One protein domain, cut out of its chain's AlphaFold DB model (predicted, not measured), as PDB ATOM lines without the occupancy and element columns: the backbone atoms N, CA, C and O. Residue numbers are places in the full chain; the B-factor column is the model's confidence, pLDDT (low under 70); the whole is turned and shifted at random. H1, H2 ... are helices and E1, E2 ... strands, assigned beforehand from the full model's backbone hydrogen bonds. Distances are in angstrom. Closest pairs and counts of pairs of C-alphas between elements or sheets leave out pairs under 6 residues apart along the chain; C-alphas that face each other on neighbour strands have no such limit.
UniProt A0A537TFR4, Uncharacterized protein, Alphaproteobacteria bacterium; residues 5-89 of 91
ATOM      1  N   THR A   5      29.618  23.530 -29.809       55.59
ATOM      2  CA  THR A   5      29.678  22.903 -31.136       55.59
ATOM      3  C   THR A   5      28.564  23.318 -32.096       55.59
ATOM      4  O   THR A   5      28.837  23.467 -33.283       55.59
ATOM      5  N   THR A   6      27.331  23.541 -31.630       56.09
ATOM      6  CA  THR A   6      26.220  23.920 -32.528       56.09
ATOM      7  C   THR A   6      26.367  25.352 -33.048       56.09
ATOM      8  O   THR A   6      26.173  25.590 -34.233       56.09
ATOM      9  N   ASP A   7      26.795  26.279 -32.189       71.62
ATOM     10  CA  ASP A   7      26.922  27.706 -32.517       71.62
ATOM     11  C   ASP A   7      27.996  27.968 -33.588       71.62
ATOM     12  O   ASP A   7      27.760  28.677 -34.565       71.62
ATOM     13  N   ALA A   8      29.146  27.293 -33.476       80.31
ATOM     14  CA  ALA A   8      30.247  27.446 -34.424       80.31
ATOM     15  C   ALA A   8      29.897  26.933 -35.831       80.31
ATOM     16  O   ALA A   8      30.253  27.565 -36.824       80.31
ATOM     17  N   VAL A   9      29.191  25.801 -35.936       78.44
ATOM     18  CA  VAL A   9      28.765  25.263 -37.240       78.44
ATOM     19  C   VAL A   9      27.719  26.175 -37.871       78.44
ATOM     20  O   VAL A   9      27.835  26.492 -39.053       78.44
ATOM     21  N   THR A  10      26.744  26.651 -37.093       81.94
ATOM     22  CA  THR A  10      25.742  27.606 -37.579       81.94
ATOM     23  C   THR A  10      26.395  28.892 -38.086       81.94
ATOM     24  O   THR A  10      26.073  29.324 -39.188       81.94
ATOM     25  N   ALA A  11      27.368  29.449 -37.361       85.06
ATOM     26  CA  ALA A  11      28.095  30.645 -37.788       85.06
ATOM     27  C   ALA A  11      28.897  30.431 -39.088       85.06
ATOM     28  O   ALA A  11      28.958  31.316 -39.942       85.06
ATOM     29  N   LEU A  12      29.501  29.252 -39.268       86.31
ATOM     30  CA  LEU A  12      30.216  28.916 -40.504       86.31
ATOM     31  C   LEU A  12      29.265  28.773 -41.697       86.31
ATOM     32  O   LEU A  12      29.590  29.235 -42.792       86.31
ATOM     33  N   VAL A  13      28.099  28.155 -41.491       87.19
ATOM     34  CA  VAL A  13      27.070  28.027 -42.531       87.19
ATOM     35  C   VAL A  13      26.510  29.399 -42.897       87.19
ATOM     36  O   VAL A  13      26.454  29.714 -44.081       87.19
ATOM     37  N   ASP A  14      26.175  30.237 -41.916       87.75
ATOM     38  CA  ASP A  14      25.694  31.608 -42.131       87.75
ATOM     39  C   ASP A  14      26.688  32.449 -42.953       87.75
ATOM     40  O   ASP A  14      26.328  33.055 -43.968       87.75
ATOM     41  N   MET A  15      27.973  32.398 -42.587       88.50
ATOM     42  CA  MET A  15      29.028  33.096 -43.322       88.50
ATOM     43  C   MET A  15      29.159  32.589 -44.762       88.50
ATOM     44  O   MET A  15      29.368  33.382 -45.685       88.50
ATOM     45  N   TRP A  16      29.059  31.274 -44.973       90.38
ATOM     46  CA  TRP A  16      29.112  30.685 -46.307       90.38
ATOM     47  C   TRP A  16      27.903  31.094 -47.154       90.38
ATOM     48  O   TRP A  16      28.097  31.567 -48.273       90.38
ATOM     49  N   VAL A  17      26.684  31.004 -46.610       89.75
ATOM     50  CA  VAL A  17      25.449  31.428 -47.290       89.75
ATOM     51  C   VAL A  17      25.536  32.900 -47.679       89.75
ATOM     52  O   VAL A  17      25.323  33.232 -48.841       89.75
ATOM     53  N   THR A  18      25.938  33.772 -46.753       90.31
ATOM     54  CA  THR A  18      26.093  35.209 -47.020       90.31
ATOM     55  C   THR A  18      27.043  35.475 -48.191       90.31
ATOM     56  O   THR A  18      26.749  36.297 -49.060       90.31
ATOM     57  N   ARG A  19      28.172  34.757 -48.260       90.38
ATOM     58  CA  ARG A  19      29.115  34.879 -49.383       90.38
ATOM     59  C   ARG A  19      28.526  34.371 -50.691       90.38
ATOM     60  O   ARG A  19      28.697  35.033 -51.706       90.38
ATOM     61  N   VAL A  20      27.847  33.227 -50.673       91.56
ATOM     62  CA  VAL A  20      27.229  32.649 -51.872       91.56
ATOM     63  C   VAL A  20      26.166  33.584 -52.438       91.56
ATOM     64  O   VAL A  20      26.192  33.866 -53.632       91.56
ATOM     65  N   LEU A  21      25.289  34.125 -51.586       90.19
ATOM     66  CA  LEU A  21      24.240  35.064 -51.995       90.19
ATOM     67  C   LEU A  21      24.813  36.305 -52.693       90.19
ATOM     68  O   LEU A  21      24.246  36.762 -53.678       90.19
ATOM     69  N   ALA A  22      25.969  36.802 -52.244       90.31
ATOM     70  CA  ALA A  22      26.657  37.931 -52.873       90.31
ATOM     71  C   ALA A  22      27.274  37.609 -54.252       90.31
ATOM     72  O   ALA A  22      27.703  38.523 -54.952       90.31
ATOM     73  N   THR A  23      27.350  36.330 -54.631       91.94
ATOM     74  CA  THR A  23      27.917  35.862 -55.911       91.94
ATOM     75  C   THR A  23      26.873  35.344 -56.895       91.94
ATOM     76  O   THR A  23      27.236  34.936 -57.998       91.94
ATOM     77  N   LEU A  24      25.595  35.324 -56.504       92.06
ATOM     78  CA  LEU A  24      24.515  34.895 -57.385       92.06
ATOM     79  C   LEU A  24      24.334  35.882 -58.542       92.06
ATOM     80  O   LEU A  24      24.506  37.089 -58.383       92.06
ATOM     81  N   ASP A  25      23.965  35.349 -59.702       92.12
ATOM     82  CA  ASP A  25      23.493  36.149 -60.830       92.12
ATOM     83  C   ASP A  25      22.078  36.707 -60.575       92.12
ATOM     84  O   ASP A  25      21.384  36.283 -59.646       92.12
ATOM     85  N   ASP A  26      21.651  37.659 -61.411       91.38
ATOM     86  CA  ASP A  26      20.382  38.379 -61.248       91.38
ATOM     87  C   ASP A  26      19.155  37.449 -61.216       91.38
ATOM     88  O   ASP A  26      18.232  37.673 -60.431       91.38
ATOM     89  N   GLU A  27      19.145  36.379 -62.020       91.19
ATOM     90  CA  GLU A  27      18.030  35.423 -62.059       91.19
ATOM     91  C   GLU A  27      17.915  34.674 -60.728       91.19
ATOM     92  O   GLU A  27      16.833  34.560 -60.145       91.19
ATOM     93  N   LYS A  28      19.041  34.202 -60.194       91.38
ATOM     94  CA  LYS A  28      19.058  33.479 -58.919       91.38
ATOM     95  C   LYS A  28      18.811  34.395 -57.723       91.38
ATOM     96  O   LYS A  28      18.153  33.978 -56.767       91.38
ATOM     97  N   ALA A  29      19.278  35.640 -57.772       89.56
ATOM     98  CA  ALA A  29      18.985  36.647 -56.756       89.56
ATOM     99  C   ALA A  29      17.483  36.984 -56.699       89.56
ATOM    100  O   ALA A  29      16.913  37.086 -55.611       89.56
ATOM    101  N   GLU A  30      16.817  37.077 -57.853       89.50
ATOM    102  CA  GLU A  30      15.360  37.230 -57.948       89.50
ATOM    103  C   GLU A  30      14.616  36.054 -57.295       89.50
ATOM    104  O   GLU A  30      13.659  36.273 -56.547       89.50
ATOM    105  N   ILE A  31      15.061  34.812 -57.526       88.94
ATOM    106  CA  ILE A  31      14.480  33.620 -56.883       88.94
ATOM    107  C   ILE A  31      14.615  33.717 -55.360       88.94
ATOM    108  O   ILE A  31      13.621  33.553 -54.651       88.94
ATOM    109  N   VAL A  32      15.809  34.043 -54.853       89.62
ATOM    110  CA  VAL A  32      16.045  34.227 -53.411       89.62
ATOM    111  C   VAL A  32      15.129  35.302 -52.838       89.62
ATOM    112  O   VAL A  32      14.488  35.079 -51.813       89.62
ATOM    113  N   ASN A  33      15.022  36.451 -53.505       87.88
ATOM    114  CA  ASN A  33      14.181  37.549 -53.048       87.88
ATOM    115  C   ASN A  33      12.704  37.134 -52.951       87.88
ATOM    116  O   ASN A  33      12.037  37.439 -51.963       87.88
ATOM    117  N   ARG A  34      12.199  36.390 -53.943       84.44
ATOM    118  CA  ARG A  34      10.827  35.857 -53.941       84.44
ATOM    119  C   ARG A  34      10.608  34.817 -52.844       84.44
ATOM    120  O   ARG A  34       9.530  34.786 -52.265       84.44
ATOM    121  N   VAL A  35      11.606  33.991 -52.552       84.12
ATOM    122  CA  VAL A  35      11.544  32.968 -51.495       84.12
ATOM    123  C   VAL A  35      11.533  33.615 -50.113       84.12
ATOM    124  O   VAL A  35      10.646  33.333 -49.319       84.12
ATOM    125  N   VAL A  36      12.459  34.538 -49.844       81.06
ATOM    126  CA  VAL A  36      12.592  35.187 -48.529       81.06
ATOM    127  C   VAL A  36      11.432  36.142 -48.235       81.06
ATOM    128  O   VAL A  36      10.987  36.224 -47.094       81.06
ATOM    129  N   ASN A  37      10.943  36.876 -49.241       81.06
ATOM    130  CA  ASN A  37       9.954  37.940 -49.030       81.06
ATOM    131  C   ASN A  37       8.539  37.606 -49.526       81.06
ATOM    132  O   ASN A  37       7.610  38.357 -49.234       81.06
ATOM    133  N   GLY A  38       8.362  36.548 -50.321       71.56
ATOM    134  CA  GLY A  38       7.149  36.358 -51.123       71.56
ATOM    135  C   GLY A  38       6.266  35.172 -50.747       71.56
ATOM    136  O   GLY A  38       5.094  35.183 -51.123       71.56
ATOM    137  N   ASP A  39       6.770  34.162 -50.033       76.31
ATOM    138  CA  ASP A  39       6.011  32.932 -49.780       76.31
ATOM    139  C   ASP A  39       6.295  32.365 -48.373       76.31
ATOM    140  O   ASP A  39       7.443  32.060 -48.057       76.31
ATOM    141  N   PRO A  40       5.274  32.207 -47.507       78.25
ATOM    142  CA  PRO A  40       5.459  31.740 -46.132       78.25
ATOM    143  C   PRO A  40       5.846  30.259 -46.028       78.25
ATOM    144  O   PRO A  40       6.247  29.818 -44.954       78.25
ATOM    145  N   ASN A  41       5.700  29.489 -47.111       79.50
ATOM    146  CA  ASN A  41       6.100  28.085 -47.177       79.50
ATOM    147  C   ASN A  41       7.433  27.901 -47.914       79.50
ATOM    148  O   ASN A  41       7.834  26.760 -48.153       79.50
ATOM    149  N   ALA A  42       8.086  28.990 -48.327       82.19
ATOM    150  CA  ALA A  42       9.365  28.919 -49.003       82.19
ATOM    151  C   ALA A  42      10.529  28.998 -48.011       82.19
ATOM    152  O   ALA A  42      10.464  29.679 -46.991       82.19
ATOM    153  N   ASP A  43      11.594  28.264 -48.320       87.75
ATOM    154  CA  ASP A  43      12.725  28.060 -47.422       87.75
ATOM    155  C   ASP A  43      14.040  28.021 -48.210       87.75
ATOM    156  O   ASP A  43      14.095  27.529 -49.343       87.75
ATOM    157  N   LEU A  44      15.112  28.534 -47.606       89.44
ATOM    158  CA  LEU A  44      16.472  28.414 -48.135       89.44
ATOM    159  C   LEU A  44      17.203  27.302 -47.397       89.44
ATOM    160  O   LEU A  44      17.286  27.302 -46.170       89.44
ATOM    161  N   ARG A  45      17.790  26.371 -48.149       89.62
ATOM    162  CA  ARG A  45      18.414  25.170 -47.593       89.62
ATOM    163  C   ARG A  45      19.839  25.001 -48.067       89.62
ATOM    164  O   ARG A  45      20.145  25.129 -49.248       89.62
ATOM    165  N   VAL A  46      20.699  24.622 -47.126       89.44
ATOM    166  CA  VAL A  46      22.059  24.168 -47.416       89.44
ATOM    167  C   VAL A  46      22.094  22.648 -47.326       89.44
ATOM    168  O   VAL A  46      21.803  22.076 -46.275       89.44
ATOM    169  N   VAL A  47      22.451  21.982 -48.424       90.06
ATOM    170  CA  VAL A  47      22.432  20.518 -48.527       90.06
ATOM    171  C   VAL A  47      23.843  19.978 -48.733       90.06
ATOM    172  O   VAL A  47      24.484  20.237 -49.750       90.06
ATOM    173  N   PHE A  48      24.305  19.156 -47.790       86.81
ATOM    174  CA  PHE A  48      25.602  18.478 -47.850       86.81
ATOM    175  C   PHE A  48      25.438  17.043 -48.370       86.81
ATOM    176  O   PHE A  48      24.997  16.144 -47.651       86.81
ATOM    177  N   LYS A  49      25.832  16.788 -49.620       87.62
ATOM    178  CA  LYS A  49      25.833  15.453 -50.242       87.62
ATOM    179  C   LYS A  49      27.227  14.833 -50.146       87.62
ATOM    180  O   LYS A  49      27.957  14.741 -51.129       87.62
ATOM    181  N   LEU A  50      27.590  14.355 -48.953       81.31
ATOM    182  CA  LEU A  50      28.945  13.866 -48.640       81.31
ATOM    183  C   LEU A  50      29.437  12.734 -49.557       81.31
ATOM    184  O   LEU A  50      30.574  12.770 -50.012       81.31
ATOM    185  N   LYS A  51      28.579  11.752 -49.876       77.75
ATOM    186  CA  LYS A  51      28.935  10.649 -50.796       77.75
ATOM    187  C   LYS A  51      29.218  11.123 -52.221       77.75
ATOM    188  O   LYS A  51      29.956  10.462 -52.938       77.75
ATOM    189  N   GLN A  52      28.587  12.219 -52.630       82.75
ATOM    190  CA  GLN A  52      28.753  12.795 -53.961       82.75
ATOM    191  C   GLN A  52      29.846  13.867 -53.976       82.75
ATOM    192  O   GLN A  52      30.248  14.278 -55.055       82.75
ATOM    193  N   GLY A  53      30.321  14.306 -52.804       86.69
ATOM    194  CA  GLY A  53      31.256  15.415 -52.694       86.69
ATOM    195  C   GLY A  53      30.626  16.726 -53.156       86.69
ATOM    196  O   GLY A  53      31.198  17.419 -53.978       86.69
ATOM    197  N   VAL A  54      29.418  17.063 -52.690       89.75
ATOM    198  CA  VAL A  54      28.729  18.286 -53.141       89.75
ATOM    199  C   VAL A  54      28.122  19.037 -51.968       89.75
ATOM    200  O   VAL A  54      27.516  18.421 -51.087       89.75
ATOM    201  N   VAL A  55      28.234  20.365 -51.982       91.06
ATOM    202  CA  VAL A  55      27.441  21.268 -51.137       91.06
ATOM    203  C   VAL A  55      26.580  22.149 -52.036       91.06
ATOM    204  O   VAL A  55      27.085  22.746 -52.988       91.06
ATOM    205  N   LEU A  56      25.280  22.199 -51.748       93.94
ATOM    206  CA  LEU A  56      24.292  22.949 -52.520       93.94
ATOM    207  C   LEU A  56      23.635  24.017 -51.655       93.94
ATOM    208  O   LEU A  56      23.330  23.761 -50.490       93.94
ATOM    209  N   LEU A  57      23.382  25.177 -52.252       94.00
ATOM    210  CA  LEU A  57      22.374  26.114 -51.777       94.00
ATOM    211  C   LEU A  57      21.147  25.949 -52.672       94.00
ATOM    212  O   LEU A  57      21.239  26.128 -53.887       94.00
ATOM    213  N   GLU A  58      20.016  25.601 -52.075       94.38
ATOM    214  CA  GLU A  58      18.754  25.381 -52.774       94.38
ATOM    215  C   GLU A  58      17.668  26.285 -52.180       94.38
ATOM    216  O   GLU A  58      17.634  26.528 -50.972       94.38
ATOM    217  N   ALA A  59      16.772  26.774 -53.030       91.56
ATOM    218  CA  ALA A  59      15.508  27.376 -52.623       91.56
ATOM    219  C   ALA A  59      14.386  26.352 -52.814       91.56
ATOM    220  O   ALA A  59      14.286  25.750 -53.883       91.56
ATOM    221  N   GLU A  60      13.533  26.165 -51.811       89.12
ATOM    222  CA  GLU A  60      12.333  25.330 -51.908       89.12
ATOM    223  C   GLU A  60      11.082  26.199 -51.770       89.12
ATOM    224  O   GLU A  60      11.027  27.063 -50.899       89.12
ATOM    225  N   ARG A  61      10.073  25.968 -52.611       86.88
ATOM    226  CA  ARG A  61       8.766  26.629 -52.544       86.88
ATOM    227  C   ARG A  61       7.676  25.659 -52.973       86.88
ATOM    228  O   ARG A  61       7.673  25.272 -54.132       86.88
ATOM    229  N   SER A  62       6.717  25.348 -52.094       77.62
ATOM    230  CA  SER A  62       5.495  24.585 -52.442       77.62
ATOM    231  C   SER A  62       5.765  23.398 -53.394       77.62
ATOM    232  O   SER A  62       5.168  23.315 -54.462       77.62
ATOM    233  N   ASP A  63       6.733  22.547 -53.029       78.62
ATOM    234  CA  ASP A  63       7.229  21.373 -53.778       78.62
ATOM    235  C   ASP A  63       8.196  21.626 -54.957       78.62
ATOM    236  O   ASP A  63       8.810  20.682 -55.462       78.62
ATOM    237  N   GLU A  64       8.430  22.873 -55.357       86.12
ATOM    238  CA  GLU A  64       9.464  23.236 -56.332       86.12
ATOM    239  C   GLU A  64      10.822  23.452 -55.651       86.12
ATOM    240  O   GLU A  64      10.907  24.068 -54.587       86.12
ATOM    241  N   LYS A  65      11.901  22.967 -56.279       90.44
ATOM    242  CA  LYS A  65      13.284  23.143 -55.812       90.44
ATOM    243  C   LYS A  65      14.127  23.813 -56.883       90.44
ATOM    244  O   LYS A  65      14.168  23.348 -58.019       90.44
ATOM    245  N   PHE A  66      14.850  24.848 -56.487       91.06
ATOM    246  CA  PHE A  66      15.735  25.619 -57.347       91.06
ATOM    247  C   PHE A  66      17.168  25.495 -56.830       91.06
ATOM    248  O   PHE A  66      17.445  25.851 -55.686       91.06
ATOM    249  N   GLU A  67      18.085  24.996 -57.662       93.88
ATOM    250  CA  GLU A  67      19.516  24.997 -57.345       93.88
ATOM    251  C   GLU A  67      20.065  26.416 -57.548       93.88
ATOM    252  O   GLU A  67      20.102  26.928 -58.666       93.88
ATOM    253  N   LEU A  68      20.474  27.065 -56.457       93.12
ATOM    254  CA  LEU A  68      21.008  28.425 -56.486       93.12
ATOM    255  C   LEU A  68      22.528  28.416 -56.641       93.12
ATOM    256  O   LEU A  68      23.111  29.234 -57.350       93.12
ATOM    257  N   TYR A  69      23.189  27.484 -55.964       93.06
ATOM    258  CA  TYR A  69      24.635  27.380 -56.009       93.06
ATOM    259  C   TYR A  69      25.087  25.957 -55.742       93.06
ATOM    260  O   TYR A  69      24.518  25.257 -54.903       93.06
ATOM    261  N   ARG A  70      26.166  25.564 -56.413       93.19
ATOM    262  CA  ARG A  70      26.792  24.261 -56.266       93.19
ATOM    263  C   ARG A  70      28.294  24.411 -56.141       93.19
ATOM    264  O   ARG A  70      28.932  25.077 -56.950       93.19
ATOM    265  N   VAL A  71      28.856  23.725 -55.155       91.19
ATOM    266  CA  VAL A  71      30.293  23.486 -55.077       91.19
ATOM    267  C   VAL A  71      30.550  21.993 -54.983       91.19
ATOM    268  O   VAL A  71      30.021  21.303 -54.107       91.19
ATOM    269  N   ASP A  72      31.371  21.497 -55.898       90.12
ATOM    270  CA  ASP A  72      31.933  20.161 -55.813       90.12
ATOM    271  C   ASP A  72      33.139  20.220 -54.862       90.12
ATOM    272  O   ASP A  72      34.076  21.002 -55.032       90.12
ATOM    273  N   VAL A  73      33.072  19.424 -53.804       84.94
ATOM    274  CA  VAL A  73      34.116  19.241 -52.800       84.94
ATOM    275  C   VAL A  73      34.706  17.854 -52.982       84.94
ATOM    276  O   VAL A  73      33.986  16.900 -53.278       84.94
ATOM    277  N   GLU A  74      36.016  17.707 -52.792       80.31
ATOM    278  CA  GLU A  74      36.599  16.368 -52.810       80.31
ATOM    279  C   GLU A  74      35.877  15.500 -51.770       80.31
ATOM    280  O   GLU A  74      35.755  15.910 -50.608       80.31
ATOM    281  N   PRO A  75      35.345  14.327 -52.165       66.75
ATOM    282  CA  PRO A  75      34.674  13.460 -51.221       66.75
ATOM    283  C   PRO A  75      35.669  13.140 -50.119       66.75
ATOM    284  O   PRO A  75      36.828  12.815 -50.401       66.75
ATOM    285  N   LEU A  76      35.214  13.230 -48.869       61.81
ATOM    286  CA  LEU A  76      35.991  12.770 -47.729       61.81
ATOM    287  C   LEU A  76      36.346  11.313 -48.009       61.81
ATOM    288  O   LEU A  76      35.507  10.423 -47.865       61.81
ATOM    289  N   ARG A  77      37.577  11.065 -48.469       60.72
ATOM    290  CA  ARG A  77      38.110   9.712 -48.524       60.72
ATOM    291  C   ARG A  77      38.087   9.266 -47.075       60.72
ATOM    292  O   ARG A  77      38.731   9.936 -46.265       60.72
ATOM    293  N   PRO A  78      37.335   8.217 -46.709       54.72
ATOM    294  CA  PRO A  78      37.467   7.684 -45.375       54.72
ATOM    295  C   PRO A  78      38.928   7.258 -45.250       54.72
ATOM    296  O   PRO A  78      39.346   6.263 -45.840       54.72
ATOM    297  N   SER A  79      39.734   8.045 -44.535       54.81
ATOM    298  CA  SER A  79      40.983   7.565 -43.966       54.81
ATOM    299  C   SER A  79      40.587   6.274 -43.258       54.81
ATOM    300  O   SER A  79      39.619   6.292 -42.496       54.81
ATOM    301  N   GLY A  80      41.229   5.152 -43.581       49.81
ATOM    302  CA  GLY A  80      40.749   3.788 -43.301       49.81
ATOM    303  C   GLY A  80      40.407   3.422 -41.844       49.81
ATOM    304  O   GLY A  80      40.087   2.271 -41.582       49.81
ATOM    305  N   GLY A  81      40.409   4.363 -40.899       51.78
ATOM    306  CA  GLY A  81      40.084   4.165 -39.490       51.78
ATOM    307  C   GLY A  81      38.596   3.986 -39.157       51.78
ATOM    308  O   GLY A  81      38.292   3.515 -38.064       51.78
ATOM    309  N   PHE A  82      37.641   4.294 -40.052       53.06
ATOM    310  CA  PHE A  82      36.226   3.987 -39.753       53.06
ATOM    311  C   PHE A  82      35.941   2.477 -39.824       53.06
ATOM    312  O   PHE A  82      35.105   1.971 -39.081       53.06
ATOM    313  N   ALA A  83      36.683   1.738 -40.659       53.41
ATOM    314  CA  ALA A  83      36.620   0.278 -40.686       53.41
ATOM    315  C   ALA A  83      37.159  -0.336 -39.379       53.41
ATOM    316  O   ALA A  83      36.569  -1.279 -38.858       53.41
ATOM    317  N   GLU A  84      38.210   0.247 -38.791       48.72
ATOM    318  CA  GLU A  84      38.761  -0.208 -37.505       48.72
ATOM    319  C   GLU A  84      37.798   0.003 -36.327       48.72
ATOM    320  O   GLU A  84      37.733  -0.845 -35.437       48.72
ATOM    321  N   LEU A  85      37.000   1.077 -36.325       52.12
ATOM    322  CA  LEU A  85      35.987   1.305 -35.283       52.12
ATOM    323  C   LEU A  85      34.849   0.277 -35.329       52.12
ATOM    324  O   LEU A  85      34.373  -0.152 -34.279       52.12
ATOM    325  N   VAL A  86      34.443  -0.161 -36.525       54.00
ATOM    326  CA  VAL A  86      33.384  -1.173 -36.689       54.00
ATOM    327  C   VAL A  86      33.903  -2.581 -36.373       54.00
ATOM    328  O   VAL A  86      33.194  -3.358 -35.737       54.00
ATOM    329  N   SER A  87      35.156  -2.904 -36.713       50.72
ATOM    330  CA  SER A  87      35.764  -4.201 -36.368       50.72
ATOM    331  C   SER A  87      36.030  -4.384 -34.870       50.72
ATOM    332  O   SER A  87      36.090  -5.517 -34.399       50.72
ATOM    333  N   ARG A  88      36.162  -3.299 -34.097       51.91
ATOM    334  CA  ARG A  88      36.458  -3.367 -32.656       51.91
ATOM    335  C   ARG A  88      35.216  -3.438 -31.757       51.91
ATOM    336  O   ARG A  88      35.354  -3.719 -30.573       51.91
ATOM    337  N   ALA A  89      34.025  -3.210 -32.311       52.19
ATOM    338  CA  ALA A  89      32.744  -3.366 -31.613       52.19
ATOM    339  C   ALA A  89      32.128  -4.775 -31.776       52.19
ATOM    340  O   ALA A  89      31.028  -5.020 -31.288       52.19
TER     341      ALA A  89
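Overview. This is residues 5 to 89 of the 91 residues of an uncharacterized protein of Alphaproteobacteria bacterium (UniProt A0A537TFR4). A twisted three-stranded sheet has H1 and H2 over one face, in two layers, helices and sheet, and its other face bare; a tail, residues 78 to 89 with H3, sticks out and adds length. Residues 5 to 12 of H1 stand free too. The printed part has 85 residues, with H1, H2, E1, E2, E3, H3 in that order, mixed helices and strands. The sheet, E1 - E2 - E3, is a meander, each strand the antiparallel neighbour of the one before. The whole is loose, with a radius of gyration of the C-alphas of 16.7 A, and only just elongated, spanning 53 by 27 by 23 A.

Along the chain. H1, residues 5 to 21, begins at C-alpha 5 (29.678, 22.903, -31.136) and measures 24.7 A from first to last C-alpha. H2 is residues 26 to 38, 16.8 A. E1 is residues 43 to 49, 18.4 A; E2 54 to 61, 21.6 A; E3 64 to 72, 22.7 A, and bends by 61 degrees at residue 69. H3, residues 81 to 87, 9.9 A, ends at C-alpha 87 (35.764, -4.201, -36.368).

Arrangement. H1 is on the sheet at a height of 9.9 A, across the strands, at 72 degrees to E1 on the local plane; its closest C-alphas to E3 are Val 20 and Tyr 69, 7.2 A. H2, on the same face, height 9.3 A, runs slantwise to the strands, at 40 degrees to E2 on the local plane; the closest C-alphas of H2 and E2 are those of Val 32 and Ala 59, 6.9 A apart. H1 and H2 are close but not clearly touching, Leu 21 and Ala 29 having the closest C-alphas, 7.3 A. In hairpin E1 and E2, N 45 and O 58 are within hydrogen-bond range at 2.8 A; in hairpin E2 and E3, N 59 and O 66, 2.9 A. Every O i to N i+4 pair is within range in H2 and H3, 12 of 13 in H1. H3 is not on the sheet.

Size, cuts and confidence. The C-alphas farthest apart, Asp 26 and Arg 88, are 53.1 A apart. The printed part has no cut and no long link. Residues 5 to 6 and 75 to 89 have pLDDT under 70.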